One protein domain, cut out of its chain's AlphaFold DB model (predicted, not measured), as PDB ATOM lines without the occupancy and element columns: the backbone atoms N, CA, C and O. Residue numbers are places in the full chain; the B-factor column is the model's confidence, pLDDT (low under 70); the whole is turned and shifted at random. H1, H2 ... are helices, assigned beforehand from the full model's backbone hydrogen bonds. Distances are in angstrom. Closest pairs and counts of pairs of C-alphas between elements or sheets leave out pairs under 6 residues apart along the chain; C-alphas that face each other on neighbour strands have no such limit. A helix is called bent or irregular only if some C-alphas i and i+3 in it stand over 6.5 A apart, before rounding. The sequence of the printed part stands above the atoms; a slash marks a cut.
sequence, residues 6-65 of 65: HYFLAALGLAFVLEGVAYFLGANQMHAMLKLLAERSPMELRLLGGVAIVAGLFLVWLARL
ATOM      1  N   HIS A   6     156.419 180.821 178.652       92.88
ATOM      2  CA  HIS A   6     155.275 181.727 178.525       92.88
ATOM      3  C   HIS A   6     154.501 181.440 177.242       92.88
ATOM      4  O   HIS A   6     153.284 181.259 177.287       92.88
ATOM      5  N   TYR A   7     155.202 181.330 176.110       90.50
ATOM      6  CA  TYR A   7     154.563 181.010 174.833       90.50
ATOM      7  C   TYR A   7     153.932 179.620 174.840       90.50
ATOM      8  O   TYR A   7     152.832 179.448 174.315       90.50
ATOM      9  N   PHE A   8     154.591 178.638 175.459       92.62
ATOM     10  CA  PHE A   8     154.030 177.296 175.575       92.62
ATOM     11  C   PHE A   8     152.734 177.282 176.392       92.62
ATOM     12  O   PHE A   8     151.728 176.742 175.934       92.62
ATOM     13  N   LEU A   9     152.733 177.908 177.574       96.12
ATOM     14  CA  LEU A   9     151.553 177.961 178.437       96.12
ATOM     15  C   LEU A   9     150.410 178.759 177.802       96.12
ATOM     16  O   LEU A   9     149.258 178.348 177.916       96.12
ATOM     17  N   ALA A  10     150.708 179.851 177.094       95.06
ATOM     18  CA  ALA A  10     149.700 180.619 176.368       95.06
ATOM     19  C   ALA A  10     149.053 179.795 175.243       95.06
ATOM     20  O   ALA A  10     147.828 179.759 175.134       95.06
ATOM     21  N   ALA A  11     149.858 179.090 174.442       92.62
ATOM     22  CA  ALA A  11     149.352 178.221 173.380       92.62
ATOM     23  C   ALA A  11     148.517 177.058 173.939       92.62
ATOM     24  O   ALA A  11     147.439 176.768 173.424       92.62
ATOM     25  N   LEU A  12     148.982 176.430 175.024       95.00
ATOM     26  CA  LEU A  12     148.262 175.354 175.702       95.00
ATOM     27  C   LEU A  12     146.937 175.847 176.303       95.00
ATOM     28  O   LEU A  12     145.905 175.198 176.147       95.00
ATOM     29  N   GLY A  13     146.945 177.013 176.952       96.75
ATOM     30  CA  GLY A  13     145.739 177.637 177.491       96.75
ATOM     31  C   GLY A  13     144.724 177.959 176.395       96.75
ATOM     32  O   GLY A  13     143.542 177.652 176.545       96.75
ATOM     33  N   LEU A  14     145.180 178.503 175.263       95.25
ATOM     34  CA  LEU A  14     144.313 178.779 174.119       95.25
ATOM     35  C   LEU A  14     143.712 177.492 173.536       95.25
ATOM     36  O   LEU A  14     142.526 177.477 173.216       95.25
ATOM     37  N   ALA A  15     144.492 176.410 173.450       94.62
ATOM     38  CA  ALA A  15     143.989 175.108 173.016       94.62
ATOM     39  C   ALA A  15     142.846 174.619 173.922       94.62
ATOM     40  O   ALA A  15     141.781 174.271 173.416       94.62
ATOM     41  N   PHE A  16     143.013 174.693 175.249       96.88
ATOM     42  CA  PHE A  16     141.950 174.329 176.192       96.88
ATOM     43  C   PHE A  16     140.714 175.222 176.091       96.88
ATOM     44  O   PHE A  16     139.600 174.719 176.208       96.88
ATOM     45  N   VAL A  17     140.879 176.529 175.866       97.06
ATOM     46  CA  VAL A  17     139.738 177.433 175.663       97.06
ATOM     47  C   VAL A  17     138.963 177.037 174.410       97.06
ATOM     48  O   VAL A  17     137.746 176.885 174.476       97.06
ATOM     49  N   LEU A  18     139.645 176.829 173.281       94.56
ATOM     50  CA  LEU A  18     138.992 176.458 172.023       94.56
ATOM     51  C   LEU A  18     138.290 175.099 172.125       94.56
ATOM     52  O   LEU A  18     137.138 174.969 171.707       94.56
ATOM     53  N   GLU A  19     138.947 174.109 172.726       92.56
ATOM     54  CA  GLU A  19     138.360 172.786 172.930       92.56
ATOM     55  C   GLU A  19     137.178 172.842 173.916       92.56
ATOM     56  O   GLU A  19     136.105 172.299 173.652       92.56
ATOM     57  N   GLY A  20     137.323 173.584 175.015       94.19
ATOM     58  CA  GLY A  20     136.281 173.793 176.019       94.19
ATOM     59  C   GLY A  20     135.042 174.497 175.465       94.19
ATOM     60  O   GLY A  20     133.923 174.105 175.791       94.19
ATOM     61  N   VAL A  21     135.214 175.484 174.581       95.12
ATOM     62  CA  VAL A  21     134.099 176.139 173.874       95.12
ATOM     63  C   VAL A  21     133.344 175.134 173.005       95.12
ATOM     64  O   VAL A  21     132.111 175.126 173.020       95.12
ATOM     65  N   ALA A  22     134.056 174.258 172.287       89.38
ATOM     66  CA  ALA A  22     133.430 173.218 171.477       89.38
ATOM     67  C   ALA A  22     132.616 172.235 172.336       89.38
ATOM     68  O   ALA A  22     131.493 171.891 171.965       89.38
ATOM     69  N   TYR A  23     133.120 171.840 173.510       88.19
ATOM     70  CA  TYR A  23     132.357 171.020 174.459       88.19
ATOM     71  C   TYR A  23     131.154 171.764 175.045       88.19
ATOM     72  O   TYR A  23     130.067 171.194 175.125       88.19
ATOM     73  N   PHE A  24     131.326 173.025 175.441       94.38
ATOM     74  CA  PHE A  24     130.289 173.809 176.110       94.38
ATOM     75  C   PHE A  24     129.114 174.124 175.179       94.38
ATOM     76  O   PHE A  24     127.963 173.859 175.518       94.38
ATOM     77  N   LEU A  25     129.393 174.647 173.982       92.75
ATOM     78  CA  LEU A  25     128.359 174.993 173.001       92.75
ATOM     79  C   LEU A  25     127.839 173.760 172.247       92.75
ATOM     80  O   LEU A  25     126.676 173.704 171.850       92.75
ATOM     81  N   GLY A  26     128.703 172.768 172.033       89.69
ATOM     82  CA  GLY A  26     128.430 171.576 171.235       89.69
ATOM     83  C   GLY A  26     128.018 170.340 172.034       89.69
ATOM     84  O   GLY A  26     127.966 169.262 171.446       89.69
ATOM     85  N   ALA A  27     127.711 170.451 173.332       86.06
ATOM     86  CA  ALA A  27     127.477 169.308 174.229       86.06
ATOM     87  C   ALA A  27     126.498 168.250 173.670       86.06
ATOM     88  O   ALA A  27     126.749 167.043 173.746       86.06
ATOM     89  N   ASN A  28     125.408 168.695 173.033       84.19
ATOM     90  CA  ASN A  28     124.420 167.801 172.416       84.19
ATOM     91  C   ASN A  28     124.972 167.054 171.191       84.19
ATOM     92  O   ASN A  28     124.655 165.889 170.970       84.19
ATOM     93  N   GLN A  29     125.819 167.714 170.403       89.00
ATOM     94  CA  GLN A  29     126.407 167.167 169.178       89.00
ATOM     95  C   GLN A  29     127.608 166.263 169.486       89.00
ATOM     96  O   GLN A  29     127.888 165.331 168.733       89.00
ATOM     97  N   MET A  30     128.283 166.489 170.618       88.62
ATOM     98  CA  MET A  30     129.497 165.770 171.003       88.62
ATOM     99  C   MET A  30     129.272 164.260 171.121       88.62
ATOM    100  O   MET A  30     130.078 163.476 170.634       88.62
ATOM    101  N   HIS A  31     128.139 163.829 171.677       87.69
ATOM    102  CA  HIS A  31     127.809 162.405 171.775       87.69
ATOM    103  C   HIS A  31     127.704 161.727 170.401       87.69
ATOM    104  O   HIS A  31     128.181 160.607 170.224       87.69
ATOM    105  N   ALA A  32     127.092 162.399 169.421       90.69
ATOM    106  CA  ALA A  32     126.988 161.888 168.057       90.69
ATOM    107  C   ALA A  32     128.353 161.898 167.352       90.69
ATOM    108  O   ALA A  32     128.710 160.922 166.695       90.69
ATOM    109  N   MET A  33     129.139 162.961 167.547       91.00
ATOM    110  CA  MET A  33     130.493 163.078 167.006       91.00
ATOM    111  C   MET A  33     131.407 161.964 167.529       91.00
ATOM    112  O   MET A  33     132.089 161.311 166.747       91.00
ATOM    113  N   LEU A  34     131.385 161.696 168.837       91.44
ATOM    114  CA  LEU A  34     132.200 160.649 169.452       91.44
ATOM    115  C   LEU A  34     131.825 159.253 168.949       91.44
ATOM    116  O   LEU A  34     132.718 158.454 168.685       91.44
ATOM    117  N   LYS A  35     130.531 158.964 168.761       94.31
ATOM    118  CA  LYS A  35     130.092 157.705 168.133       94.31
ATOM    119  C   LYS A  35     130.613 157.586 166.705       94.31
ATOM    120  O   LYS A  35     131.198 156.567 166.356       94.31
ATOM    121  N   LEU A  36     130.478 158.654 165.919       92.56
ATOM    122  CA  LEU A  36     130.972 158.686 164.548       92.56
ATOM    123  C   LEU A  36     132.486 158.466 164.491       92.56
ATOM    124  O   LEU A  36     132.948 157.743 163.618       92.56
ATOM    125  N   LEU A  37     133.254 159.055 165.411       93.06
ATOM    126  CA  LEU A  37     134.702 158.850 165.507       93.06
ATOM    127  C   LEU A  37     135.062 157.427 165.953       93.06
ATOM    128  O   LEU A  37     136.012 156.858 165.424       93.06
ATOM    129  N   ALA A  38     134.305 156.841 166.884       94.81
ATOM    130  CA  ALA A  38     134.532 155.481 167.373       94.81
ATOM    131  C   ALA A  38     134.300 154.408 166.294       94.81
ATOM    132  O   ALA A  38     134.912 153.345 166.347       94.81
ATOM    133  N   GLU A  39     133.443 154.689 165.313       95.88
ATOM    134  CA  GLU A  39     133.159 153.794 164.187       95.88
ATOM    135  C   GLU A  39     134.190 153.901 163.045       95.88
ATOM    136  O   GLU A  39     134.190 153.067 162.139       95.88
ATOM    137  N   ARG A  40     135.087 154.900 163.067       93.69
ATOM    138  CA  ARG A  40     136.126 155.063 162.038       93.69
ATOM    139  C   ARG A  40     137.264 154.067 162.211       93.69
ATOM    140  O   ARG A  40     137.690 153.733 163.314       93.69
ATOM    141  N   SER A  41     137.833 153.655 161.084       96.12
ATOM    142  CA  SER A  41     139.042 152.839 161.068       96.12
ATOM    143  C   SER A  41     140.260 153.618 161.600       96.12
ATOM    144  O   SER A  41     140.332 154.847 161.472       96.12
ATOM    145  N   PRO A  42     141.296 152.931 162.122       95.12
ATOM    146  CA  PRO A  42     142.517 153.591 162.589       95.12
ATOM    147  C   PRO A  42     143.214 154.450 161.523       95.12
ATOM    148  O   PRO A  42     143.872 155.434 161.856       95.12
ATOM    149  N   MET A  43     143.092 154.089 160.242       96.94
ATOM    150  CA  MET A  43     143.683 154.850 159.139       96.94
ATOM    151  C   MET A  43     142.959 156.182 158.914       96.94
ATOM    152  O   MET A  43     143.614 157.212 158.770       96.94
ATOM    153  N   GLU A  44     141.625 156.183 158.937       96.25
ATOM    154  CA  GLU A  44     140.825 157.409 158.813       96.25
ATOM    155  C   GLU A  44     141.099 158.371 159.974       96.25
ATOM    156  O   GLU A  44     141.283 159.566 159.748       96.25
ATOM    157  N   LEU A  45     141.207 157.854 161.203       96.12
ATOM    158  CA  LEU A  45     141.545 158.665 162.377       96.12
ATOM    159  C   LEU A  45     142.942 159.289 162.263       96.12
ATOM    160  O   LEU A  45     143.122 160.465 162.579       96.12
ATOM    161  N   ARG A  46     143.932 158.536 161.761       96.25
ATOM    162  CA  ARG A  46     145.279 159.068 161.494       96.25
ATOM    163  C   ARG A  46     145.268 160.144 160.419       96.25
ATOM    164  O   ARG A  46     145.978 161.132 160.568       96.25
ATOM    165  N   LEU A  47     144.478 159.969 159.361       97.69
ATOM    166  CA  LEU A  47     144.352 160.973 158.307       97.69
ATOM    167  C   LEU A  47     143.707 162.252 158.848       97.69
ATOM    168  O   LEU A  47     144.230 163.336 158.614       97.69
ATOM    169  N   LEU A  48     142.625 162.128 159.620       96.00
ATOM    170  CA  LEU A  48     141.945 163.261 160.247       96.00
ATOM    171  C   LEU A  48     142.887 164.025 161.189       96.00
ATOM    172  O   LEU A  48     143.003 165.246 161.087       96.00
ATOM    173  N   GLY A  49     143.627 163.308 162.040       95.31
ATOM    174  CA  GLY A  49     144.657 163.901 162.896       95.31
ATOM    175  C   GLY A  49     145.798 164.540 162.097       95.31
ATOM    176  O   GLY A  49     146.230 165.645 162.411       95.31
ATOM    177  N   GLY A  50     146.253 163.893 161.024       97.88
ATOM    178  CA  GLY A  50     147.290 164.421 160.137       97.88
ATOM    179  C   GLY A  50     146.877 165.729 159.464       97.88
ATOM    180  O   GLY A  50     147.644 166.691 159.471       97.88
ATOM    181  N   VAL A  51     145.646 165.805 158.950       97.69
ATOM    182  CA  VAL A  51     145.085 167.036 158.373       97.69
ATOM    183  C   VAL A  51     144.994 168.138 159.431       97.69
ATOM    184  O   VAL A  51     145.391 169.268 159.154       97.69
ATOM    185  N   ALA A  52     144.547 167.817 160.649       95.44
ATOM    186  CA  ALA A  52     144.492 168.777 161.752       95.44
ATOM    187  C   ALA A  52     145.884 169.320 162.126       95.44
ATOM    188  O   ALA A  52     146.035 170.524 162.330       95.44
ATOM    189  N   ILE A  53     146.914 168.466 162.148       96.62
ATOM    190  CA  ILE A  53     148.305 168.881 162.386       96.62
ATOM    191  C   ILE A  53     148.777 169.839 161.288       96.62
ATOM    192  O   ILE A  53     149.298 170.908 161.597       96.62
ATOM    193  N   VAL A  54     148.578 169.492 160.012       98.06
ATOM    194  CA  VAL A  54     148.999 170.338 158.881       98.06
ATOM    195  C   VAL A  54     148.280 171.688 158.903       98.06
ATOM    196  O   VAL A  54     148.924 172.724 158.745       98.06
ATOM    197  N   ALA A  55     146.970 171.699 159.162       96.75
ATOM    198  CA  ALA A  55     146.198 172.929 159.305       96.75
ATOM    199  C   ALA A  55     146.687 173.780 160.491       96.75
ATOM    200  O   ALA A  55     146.855 174.990 160.352       96.75
ATOM    201  N   GLY A  56     146.981 173.156 161.635       93.38
ATOM    202  CA  GLY A  56     147.548 173.836 162.799       93.38
ATOM    203  C   GLY A  56     148.905 174.477 162.499       93.38
ATOM    204  O   GLY A  56     149.121 175.642 162.823       93.38
ATOM    205  N   LEU A  57     149.798 173.758 161.812       95.50
ATOM    206  CA  LEU A  57     151.085 174.300 161.366       95.50
ATOM    207  C   LEU A  57     150.907 175.477 160.400       95.50
ATOM    208  O   LEU A  57     151.619 176.472 160.521       95.50
ATOM    209  N   PHE A  58     149.942 175.391 159.482       97.00
ATOM    210  CA  PHE A  58     149.622 176.478 158.556       97.00
ATOM    211  C   PHE A  58     149.128 177.737 159.285       97.00
ATOM    212  O   PHE A  58     149.585 178.837 158.982       97.00
ATOM    213  N   LEU A  59     148.259 177.589 160.292       93.69
ATOM    214  CA  LEU A  59     147.804 178.710 161.123       93.69
ATOM    215  C   LEU A  59     148.951 179.339 161.923       93.69
ATOM    216  O   LEU A  59     149.050 180.562 161.990       93.69
ATOM    217  N   VAL A  60     149.840 178.523 162.499       92.56
ATOM    218  CA  VAL A  60     151.029 179.020 163.211       92.56
ATOM    219  C   VAL A  60     151.967 179.768 162.266       92.56
ATOM    220  O   VAL A  60     152.520 180.795 162.652       92.56
ATOM    221  N   TRP A  61     152.145 179.273 161.040       95.00
ATOM    222  CA  TRP A  61     152.927 179.958 160.016       95.00
ATOM    223  C   TRP A  61     152.309 181.312 159.652       95.00
ATOM    224  O   TRP A  61     153.018 182.312 159.673       95.00
ATOM    225  N   LEU A  62     150.992 181.366 159.421       94.94
ATOM    226  CA  LEU A  62     150.279 182.608 159.109       94.94
ATOM    227  C   LEU A  62     150.361 183.635 160.247       94.94
ATOM    228  O   LEU A  62     150.538 184.817 159.991       94.94
ATOM    229  N   ALA A  63     150.264 183.191 161.501       90.12
ATOM    230  CA  ALA A  63     150.358 184.068 162.670       90.12
ATOM    231  C   ALA A  63     151.775 184.624 162.917       90.12
ATOM    232  O   ALA A  63     151.934 185.551 163.708       90.12
ATOM    233  N   ARG A  64     152.802 184.029 162.295       87.44
ATOM    234  CA  ARG A  64     154.206 184.470 162.373       87.44
ATOM    235  C   ARG A  64     154.670 185.246 161.136       87.44
ATOM    236  O   ARG A  64     155.825 185.670 161.128       87.44
ATOM    237  N   LEU A  65     153.824 185.345 160.110       81.19
ATOM    238  CA  LEU A  65     154.078 186.118 158.897       81.19
ATOM    239  C   LEU A  65     154.036 187.621 159.207       81.19
ATOM    240  O   LEU A  65     154.909 188.337 158.674       81.19
TER     241      LEU A  65
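Overview. This is residues 6 to 65 of the 65 residues of an uncharacterized protein of Desulfovibrio ferrophilus (UniProt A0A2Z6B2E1). The model is an open three-sided frame: H1a and H2 are two long sides that stay apart, and the shorter arm H1b joins them across one end, with an empty middle. The printed part has 60 residues with two named helices, H1 then H2, and no named strand; the class is all helix. It is loose, with a radius of gyration of the C-alphas of 14.2 A, and spans 38 by 27 by 16 A.

Along the chain. H1, residues 6 to 38, was assigned as one helix by its hydrogen bonds but is bent: C-alphas 25 and 28 are 8.2 A apart. Arm H1a, residues 6 to 25, begins at C-alpha (155.275, 181.727, 178.525) and is 28.3 A long; arm H1b, residues 28 to 38, is 16.7 A. H2, residues 42 to 63, is 31.5 A and ends at C-alpha (150.358, 184.068, 162.670).

Arrangement. H1a and H1b are close but not clearly touching, the closest C-alphas, Tyr 23 and Met 30, being 6.9 A apart; they stand about perpendicular, only just, at 72 degrees. H1b and H2 are close but not clearly touching, closest at the C-alphas of Leu 37 and Leu 45, 7.5 A, with a steep tilt of 59 degrees, opposite ways. H1a and H2 are apart. Every O i to N i+4 pair is within hydrogen-bond range in H1a and H2, and 6 of 7 in H1b.

Size, cuts and confidence. The farthest C-alphas, Glu 39 and Leu 65, are 38.9 A apart. The printed part has no cut, the link H1 to H2 is tight, and no printed residue is under 70 in pLDDT.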